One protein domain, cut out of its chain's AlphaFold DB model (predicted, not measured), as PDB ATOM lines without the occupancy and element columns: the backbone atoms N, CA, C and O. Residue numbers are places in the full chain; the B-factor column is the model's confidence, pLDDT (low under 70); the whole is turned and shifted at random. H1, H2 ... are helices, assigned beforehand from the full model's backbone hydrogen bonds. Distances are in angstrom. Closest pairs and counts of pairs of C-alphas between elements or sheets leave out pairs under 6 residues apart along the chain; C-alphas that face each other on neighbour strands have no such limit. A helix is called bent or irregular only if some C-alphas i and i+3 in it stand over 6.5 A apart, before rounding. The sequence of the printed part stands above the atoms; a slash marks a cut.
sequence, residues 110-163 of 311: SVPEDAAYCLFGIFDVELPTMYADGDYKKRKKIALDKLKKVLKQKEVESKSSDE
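This is residues 110 to 163 of the 311 residues of an uncharacterized protein of Phaeosphaeria nodorum (strain SN15 / ATCC MYA-4574 / FGSC 10173) (UniProt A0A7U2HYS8). One long straight helix, H3, makes the length of the domain, and two one-turn helices, H1 and H2, follow each other along one side of it; H1 packs on its residues 140 to 147 and H2 is near it further on. Between H2 and H3, residues 124 to 135 run back as a long loop to where H3 begins, and at the other end residues 155 to 163 stick out past the body. The printed part has 54 residues, with three named helices in the order H1, H2, H3 and no named strand; the class is all helix. The whole is loose, with a radius of gyration of the C-alphas of 12.8 A, and spans 44 by 18 by 14 A.

From the first printed residue, Ser 110, the backbone soon reaches H1, residues 114 to 117. H1 touches H3, residues 136 to 161, with 10 pairs of C-alphas within 8 A; the closest C-alphas are those of Ala 116 and Leu 144, 5.1 A apart. H3 touches H1 with residues 140 to 147 alone. A tight link of 2 residues leads from H1 to H2, residues 120 to 123, and these two helices meet only through their link. H2 and H3 are close but not clearly touching: the closest C-alphas are those of Phe 123 and Leu 151, 7.8 A apart. In H3 every O i to N i+4 pair is within hydrogen-bond range; H1 and H2, with 4 residues each, are too short for such a pair, but the one O i to N i+3 pair in each is within range.

H1 runs from Asp 114, with its C-alpha at (157.826, 269.799, 216.896), to Tyr 117. H2 runs from Phe 120, with its C-alpha at (165.640, 270.124, 211.179), to Phe 123. H3 has 26 residues and is the longest helix: C-alpha 136 is at (153.522, 264.814, 225.816) and C-alpha 161 at (185.403, 262.810, 205.808), 37.7 A apart. No helix is bent.

The two C-alphas farthest apart are those of Gly 134 and Glu 163, at 44.5 A. Without residues 155 to 163, of which 155 to 161 belong to H3, the body has 45 residues and spans 30 by 16 by 13 A, with a radius of gyration of 10.1 A. The link from H2 to H3 is long, with 12 residues. The printed part has no cut. The mean pLDDT of the printed part is 84.9, and the model's confidence is low, under 70, in residues 156 to 163.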
ATOM      1  N   SER A 110     153.141 273.331 220.534       91.94
ATOM      2  CA  SER A 110     151.826 272.737 220.817       91.94
ATOM      3  C   SER A 110     151.857 271.225 220.610       91.94
ATOM      4  O   SER A 110     151.252 270.474 221.369       91.94
ATOM      5  N   VAL A 111     152.618 270.785 219.606       94.31
ATOM      6  CA  VAL A 111     152.876 269.378 219.318       94.31
ATOM      7  C   VAL A 111     154.240 268.990 219.919       94.31
ATOM      8  O   VAL A 111     155.227 269.693 219.686       94.31
ATOM      9  N   PRO A 112     154.340 267.917 220.727       94.44
ATOM     10  CA  PRO A 112     155.592 267.494 221.364       94.44
ATOM     11  C   PRO A 112     156.768 267.296 220.418       94.44
ATOM     12  O   PRO A 112     157.890 267.690 220.739       94.44
ATOM     13  N   GLU A 113     156.522 266.650 219.281       95.25
ATOM     14  CA  GLU A 113     157.543 266.257 218.315       95.25
ATOM     15  C   GLU A 113     158.143 267.468 217.605       95.25
ATOM     16  O   GLU A 113     159.332 267.469 217.279       95.25
ATOM     17  N   ASP A 114     157.365 268.545 217.480       95.31
ATOM     18  CA  ASP A 114     157.826 269.799 216.896       95.31
ATOM     19  C   ASP A 114     158.986 270.418 217.679       95.31
ATOM     20  O   ASP A 114     159.747 271.186 217.101       95.31
ATOM     21  N   ALA A 115     159.195 270.047 218.951       94.56
ATOM     22  CA  ALA A 115     160.379 270.463 219.706       94.56
ATOM     23  C   ALA A 115     161.696 269.976 219.071       94.56
ATOM     24  O   ALA A 115     162.749 270.553 219.333       94.56
ATOM     25  N   ALA A 116     161.641 268.911 218.267       95.12
ATOM     26  CA  ALA A 116     162.741 268.460 217.426       95.12
ATOM     27  C   ALA A 116     162.568 268.924 215.971       95.12
ATOM     28  O   ALA A 116     163.541 269.341 215.348       95.12
ATOM     29  N   TYR A 117     161.348 268.874 215.424       94.19
ATOM     30  CA  TYR A 117     161.119 269.122 213.991       94.19
ATOM     31  C   TYR A 117     161.387 270.576 213.602       94.19
ATOM     32  O   TYR A 117     161.925 270.846 212.524       94.19
ATOM     33  N   CYS A 118     161.142 271.514 214.520       94.38
ATOM     34  CA  CYS A 118     161.497 272.914 214.325       94.38
ATOM     35  C   CYS A 118     163.018 273.162 214.300       94.38
ATOM     36  O   CYS A 118     163.433 274.289 214.047       94.38
ATOM     37  N   LEU A 119     163.867 272.141 214.469       95.62
ATOM     38  CA  LEU A 119     165.328 272.251 214.381       95.62
ATOM     39  C   LEU A 119     165.925 271.584 213.136       95.62
ATOM     40  O   LEU A 119     167.121 271.724 212.902       95.62
ATOM     41  N   PHE A 120     165.125 270.894 212.319       93.25
ATOM     42  CA  PHE A 120     165.640 270.124 211.179       93.25
ATOM     43  C   PHE A 120     166.452 270.972 210.206       93.25
ATOM     44  O   PHE A 120     167.583 270.623 209.896       93.25
ATOM     45  N   GLY A 121     165.921 272.125 209.797       90.25
ATOM     46  CA  GLY A 121     166.640 273.018 208.890       90.25
ATOM     47  C   GLY A 121     167.828 273.738 209.528       90.25
ATOM     48  O   GLY A 121     168.770 274.091 208.838       90.25
ATOM     49  N   ILE A 122     167.824 273.900 210.854       94.50
ATOM     50  CA  ILE A 122     168.933 274.524 211.594       94.50
ATOM     51  C   ILE A 122     170.134 273.578 211.666       94.50
ATOM     52  O   ILE A 122     171.284 274.018 211.655       94.50
ATOM     53  N   PHE A 123     169.867 272.275 211.760       93.38
ATOM     54  CA  PHE A 123     170.889 271.233 211.758       93.38
ATOM     55  C   PHE A 123     171.171 270.634 210.382       93.38
ATOM     56  O   PHE A 123     172.105 269.837 210.257       93.38
ATOM     57  N   ASP A 124     170.393 271.028 209.375       89.19
ATOM     58  CA  ASP A 124     170.460 270.476 208.029       89.19
ATOM     59  C   ASP A 124     170.334 268.938 208.057       89.19
ATOM     60  O   ASP A 124     171.234 268.185 207.686       89.19
ATOM     61  N   VAL A 125     169.238 268.452 208.644       89.44
ATOM     62  CA  VAL A 125     168.939 267.017 208.746       89.44
ATOM     63  C   VAL A 125     167.559 266.706 208.199       89.44
ATOM     64  O   VAL A 125     166.600 267.449 208.412       89.44
ATOM     65  N   GLU A 126     167.448 265.545 207.564       81.50
ATOM     66  CA  GLU A 126     166.183 264.989 207.109       81.50
ATOM     67  C   GLU A 126     165.766 263.841 208.024       81.50
ATOM     68  O   GLU A 126     166.508 262.882 208.236       81.50
ATOM     69  N   LEU A 127     164.570 263.944 208.602       80.06
ATOM     70  CA  LEU A 127     164.003 262.913 209.464       80.06
ATOM     71  C   LEU A 127     162.511 262.758 209.174       80.06
ATOM     72  O   LEU A 127     161.818 263.768 209.022       80.06
ATOM     73  N   PRO A 128     161.978 261.523 209.169       83.12
ATOM     74  CA  PRO A 128     160.545 261.308 209.043       83.12
ATOM     75  C   PRO A 128     159.776 262.007 210.169       83.12
ATOM     76  O   PRO A 128     160.015 261.753 211.358       83.12
ATOM     77  N   THR A 129     158.832 262.867 209.791       85.19
ATOM     78  CA  THR A 129     157.875 263.461 210.722       85.19
ATOM     79  C   THR A 129     156.774 262.443 211.007       85.19
ATOM     80  O   THR A 129     156.110 261.930 210.111       85.19
ATOM     81  N   MET A 130     156.612 262.093 212.277       85.19
ATOM     82  CA  MET A 130     155.616 261.137 212.741       85.19
ATOM     83  C   MET A 130     154.951 261.712 213.978       85.19
ATOM     84  O   MET A 130     155.579 261.819 215.031       85.19
ATOM     85  N   TYR A 131     153.678 262.057 213.836       89.00
ATOM     86  CA  TYR A 131     152.838 262.471 214.947       89.00
ATOM     87  C   TYR A 131     152.139 261.251 215.529       89.00
ATOM     88  O   TYR A 131     151.643 260.399 214.791       89.00
ATOM     89  N   ALA A 132     152.137 261.149 216.854       85.31
ATOM     90  CA  ALA A 132     151.516 260.043 217.565       85.31
ATOM     91  C   ALA A 132     150.686 260.551 218.744       85.31
ATOM     92  O   ALA A 132     150.951 261.621 219.293       85.31
ATOM     93  N   ASP A 133     149.726 259.742 219.178       86.44
ATOM     94  CA  ASP A 133     148.970 260.001 220.398       86.44
ATOM     95  C   ASP A 133     149.750 259.589 221.657       86.44
ATOM     96  O   ASP A 133     150.702 258.804 221.618       86.44
ATOM     97  N   GLY A 134     149.335 260.122 222.810       87.38
ATOM     98  CA  GLY A 134     149.876 259.762 224.123       87.38
ATOM     99  C   GLY A 134     150.695 260.861 224.802       87.38
ATOM    100  O   GLY A 134     150.641 262.036 224.425       87.38
ATOM    101  N   ASP A 135     151.447 260.469 225.837       93.31
ATOM    102  CA  ASP A 135     152.097 261.389 226.780       93.31
ATOM    103  C   ASP A 135     153.035 262.404 226.105       93.31
ATOM    104  O   ASP A 135     153.988 262.046 225.404       93.31
ATOM    105  N   TYR A 136     152.787 263.685 226.385       92.69
ATOM    106  CA  TYR A 136     153.522 264.814 225.816       92.69
ATOM    107  C   TYR A 136     155.029 264.705 226.086       92.69
ATOM    108  O   TYR A 136     155.846 264.833 225.171       92.69
ATOM    109  N   LYS A 137     155.425 264.468 227.346       93.56
ATOM    110  CA  LYS A 137     156.842 264.489 227.754       93.56
ATOM    111  C   LYS A 137     157.611 263.347 227.102       93.56
ATOM    112  O   LYS A 137     158.722 263.558 226.613       93.56
ATOM    113  N   LYS A 138     157.010 262.159 227.050       94.00
ATOM    114  CA  LYS A 138     157.574 260.971 226.405       94.00
ATOM    115  C   LYS A 138     157.759 261.191 224.906       94.00
ATOM    116  O   LYS A 138     158.853 260.940 224.406       94.00
ATOM    117  N   ARG A 139     156.746 261.706 224.200       94.38
ATOM    118  CA  ARG A 139     156.831 261.976 222.752       94.38
ATOM    119  C   ARG A 139     157.877 263.038 222.424       94.38
ATOM    120  O   ARG A 139     158.737 262.797 221.577       94.38
ATOM    121  N   LYS A 140     157.899 264.144 223.179       94.00
ATOM    122  CA  LYS A 140     158.936 265.186 223.069       94.00
ATOM    123  C   LYS A 140     160.337 264.600 223.248       94.00
ATOM    124  O   LYS A 140     161.228 264.872 222.445       94.00
ATOM    125  N   LYS A 141     160.535 263.773 224.281       94.38
ATOM    126  CA  LYS A 141     161.823 263.117 224.544       94.38
ATOM    127  C   LYS A 141     162.239 262.208 223.386       94.38
ATOM    128  O   LYS A 141     163.358 262.337 222.906       94.38
ATOM    129  N   ILE A 142     161.340 261.351 222.898       94.25
ATOM    130  CA  ILE A 142     161.621 260.437 221.780       94.25
ATOM    131  C   ILE A 142     162.029 261.211 220.521       94.25
ATOM    132  O   ILE A 142     162.997 260.832 219.862       94.25
ATOM    133  N   ALA A 143     161.322 262.292 220.184       94.38
ATOM    134  CA  ALA A 143     161.646 263.111 219.019       94.38
ATOM    135  C   ALA A 143     163.035 263.765 219.143       94.38
ATOM    136  O   ALA A 143     163.838 263.698 218.212       94.38
ATOM    137  N   LEU A 144     163.355 264.329 220.314       94.88
ATOM    138  CA  LEU A 144     164.669 264.922 220.586       94.88
ATOM    139  C   LEU A 144     165.797 263.881 220.593       94.88
ATOM    140  O   LEU A 144     166.885 264.159 220.093       94.88
ATOM    141  N   ASP A 145     165.555 262.684 221.126       94.94
ATOM    142  CA  ASP A 145     166.540 261.598 221.147       94.94
ATOM    143  C   ASP A 145     166.828 261.081 219.729       94.94
ATOM    144  O   ASP A 145     167.987 260.835 219.388       94.94
ATOM    145  N   LYS A 146     165.803 260.991 218.866       94.44
ATOM    146  CA  LYS A 146     165.973 260.677 217.436       94.44
ATOM    147  C   LYS A 146     166.836 261.719 216.728       94.44
ATOM    148  O   LYS A 146     167.789 261.340 216.053       94.44
ATOM    149  N   LEU A 147     166.546 263.007 216.928       95.00
ATOM    150  CA  LEU A 147     167.352 264.097 216.370       95.00
ATOM    151  C   LEU A 147     168.814 263.978 216.816       95.00
ATOM    152  O   LEU A 147     169.711 263.915 215.982       95.00
ATOM    153  N   LYS A 148     169.065 263.846 218.123       95.06
ATOM    154  CA  LYS A 148     170.424 263.689 218.666       95.06
ATOM    155  C   LYS A 148     171.156 262.473 218.102       95.06
ATOM    156  O   LYS A 148     172.365 262.541 217.899       95.06
ATOM    157  N   LYS A 149     170.455 261.358 217.872       94.12
ATOM    158  CA  LYS A 149     171.050 260.157 217.274       94.12
ATOM    159  C   LYS A 149     171.566 260.439 215.863       94.12
ATOM    160  O   LYS A 149     172.688 260.051 215.559       94.12
ATOM    161  N   VAL A 150     170.784 261.139 215.046       92.44
ATOM    162  CA  VAL A 150     171.178 261.481 213.672       92.44
ATOM    163  C   VAL A 150     172.297 262.509 213.639       92.44
ATOM    164  O   VAL A 150     173.224 262.354 212.856       92.44
ATOM    165  N   LEU A 151     172.307 263.478 214.556       91.75
ATOM    166  CA  LEU A 151     173.437 264.408 214.674       91.75
ATOM    167  C   LEU A 151     174.744 263.688 215.011       91.75
ATOM    168  O   LEU A 151     175.768 263.979 214.411       91.75
ATOM    169  N   LYS A 152     174.709 262.694 215.908       89.50
ATOM    170  CA  LYS A 152     175.891 261.868 216.201       89.50
ATOM    171  C   LYS A 152     176.360 261.067 214.990       89.50
ATOM    172  O   LYS A 152     177.559 260.914 214.808       89.50
ATOM    173  N   GLN A 153     175.436 260.541 214.187       85.56
ATOM    174  CA  GLN A 153     175.780 259.828 212.953       85.56
ATOM    175  C   GLN A 153     176.422 260.780 211.937       85.56
ATOM    176  O   GLN A 153     177.519 260.492 211.474       85.56
ATOM    177  N   LYS A 154     175.824 261.960 211.720       80.94
ATOM    178  CA  LYS A 154     176.372 263.020 210.860       80.94
ATOM    179  C   LYS A 154     177.755 263.487 211.330       80.94
ATOM    180  O   LYS A 154     178.633 263.694 210.509       80.94
ATOM    181  N   GLU A 155     177.991 263.605 212.639       73.75
ATOM    182  CA  GLU A 155     179.314 263.941 213.195       73.75
ATOM    183  C   GLU A 155     180.353 262.825 212.979       73.75
ATOM    184  O   GLU A 155     181.524 263.121 212.764       73.75
ATOM    185  N   VAL A 156     179.955 261.549 213.032       66.62
ATOM    186  CA  VAL A 156     180.844 260.408 212.738       66.62
ATOM    187  C   VAL A 156     181.163 260.336 211.244       66.62
ATOM    188  O   VAL A 156     182.316 260.116 210.881       66.62
ATOM    189  N   GLU A 157     180.175 260.574 210.384       59.38
ATOM    190  CA  GLU A 157     180.347 260.662 208.931       59.38
ATOM    191  C   GLU A 157     181.224 261.862 208.542       59.38
ATOM    192  O   GLU A 157     182.153 261.691 207.758       59.38
ATOM    193  N   SER A 158     181.015 263.030 209.167       53.97
ATOM    194  CA  SER A 158     181.861 264.225 209.005       53.97
ATOM    195  C   SER A 158     183.298 263.946 209.429       53.97
ATOM    196  O   SER A 158     184.219 264.176 208.657       53.97
ATOM    197  N   LYS A 159     183.515 263.342 210.604       45.62
ATOM    198  CA  LYS A 159     184.863 262.979 211.078       45.62
ATOM    199  C   LYS A 159     185.547 261.923 210.212       45.62
ATOM    200  O   LYS A 159     186.763 261.938 210.101       45.62
ATOM    201  N   SER A 160     184.780 261.032 209.585       41.78
ATOM    202  CA  SER A 160     185.287 260.100 208.573       41.78
ATOM    203  C   SER A 160     185.626 260.791 207.244       41.78
ATOM    204  O   SER A 160     186.361 260.212 206.446       41.78
ATOM    205  N   SER A 161     185.084 261.982 206.978       40.91
ATOM    206  CA  SER A 161     185.403 262.810 205.808       40.91
ATOM    207  C   SER A 161     186.405 263.941 206.079       40.91
ATOM    208  O   SER A 161     186.943 264.481 205.116       40.91
ATOM    209  N   ASP A 162     186.671 264.268 207.348       41.81
ATOM    210  CA  ASP A 162     187.509 265.394 207.793       41.81
ATOM    211  C   ASP A 162     189.008 265.056 207.932       41.81
ATOM    212  O   ASP A 162     189.806 265.933 208.266       41.81
ATOM    213  N   GLU A 163     189.452 263.841 207.587       46.22
ATOM    214  CA  GLU A 163     190.835 263.654 207.114       46.22
ATOM    215  C   GLU A 163     190.933 264.197 205.679       46.22
ATOM    216  O   GLU A 163     191.025 263.455 204.699       46.22
TER     217      GLU A 163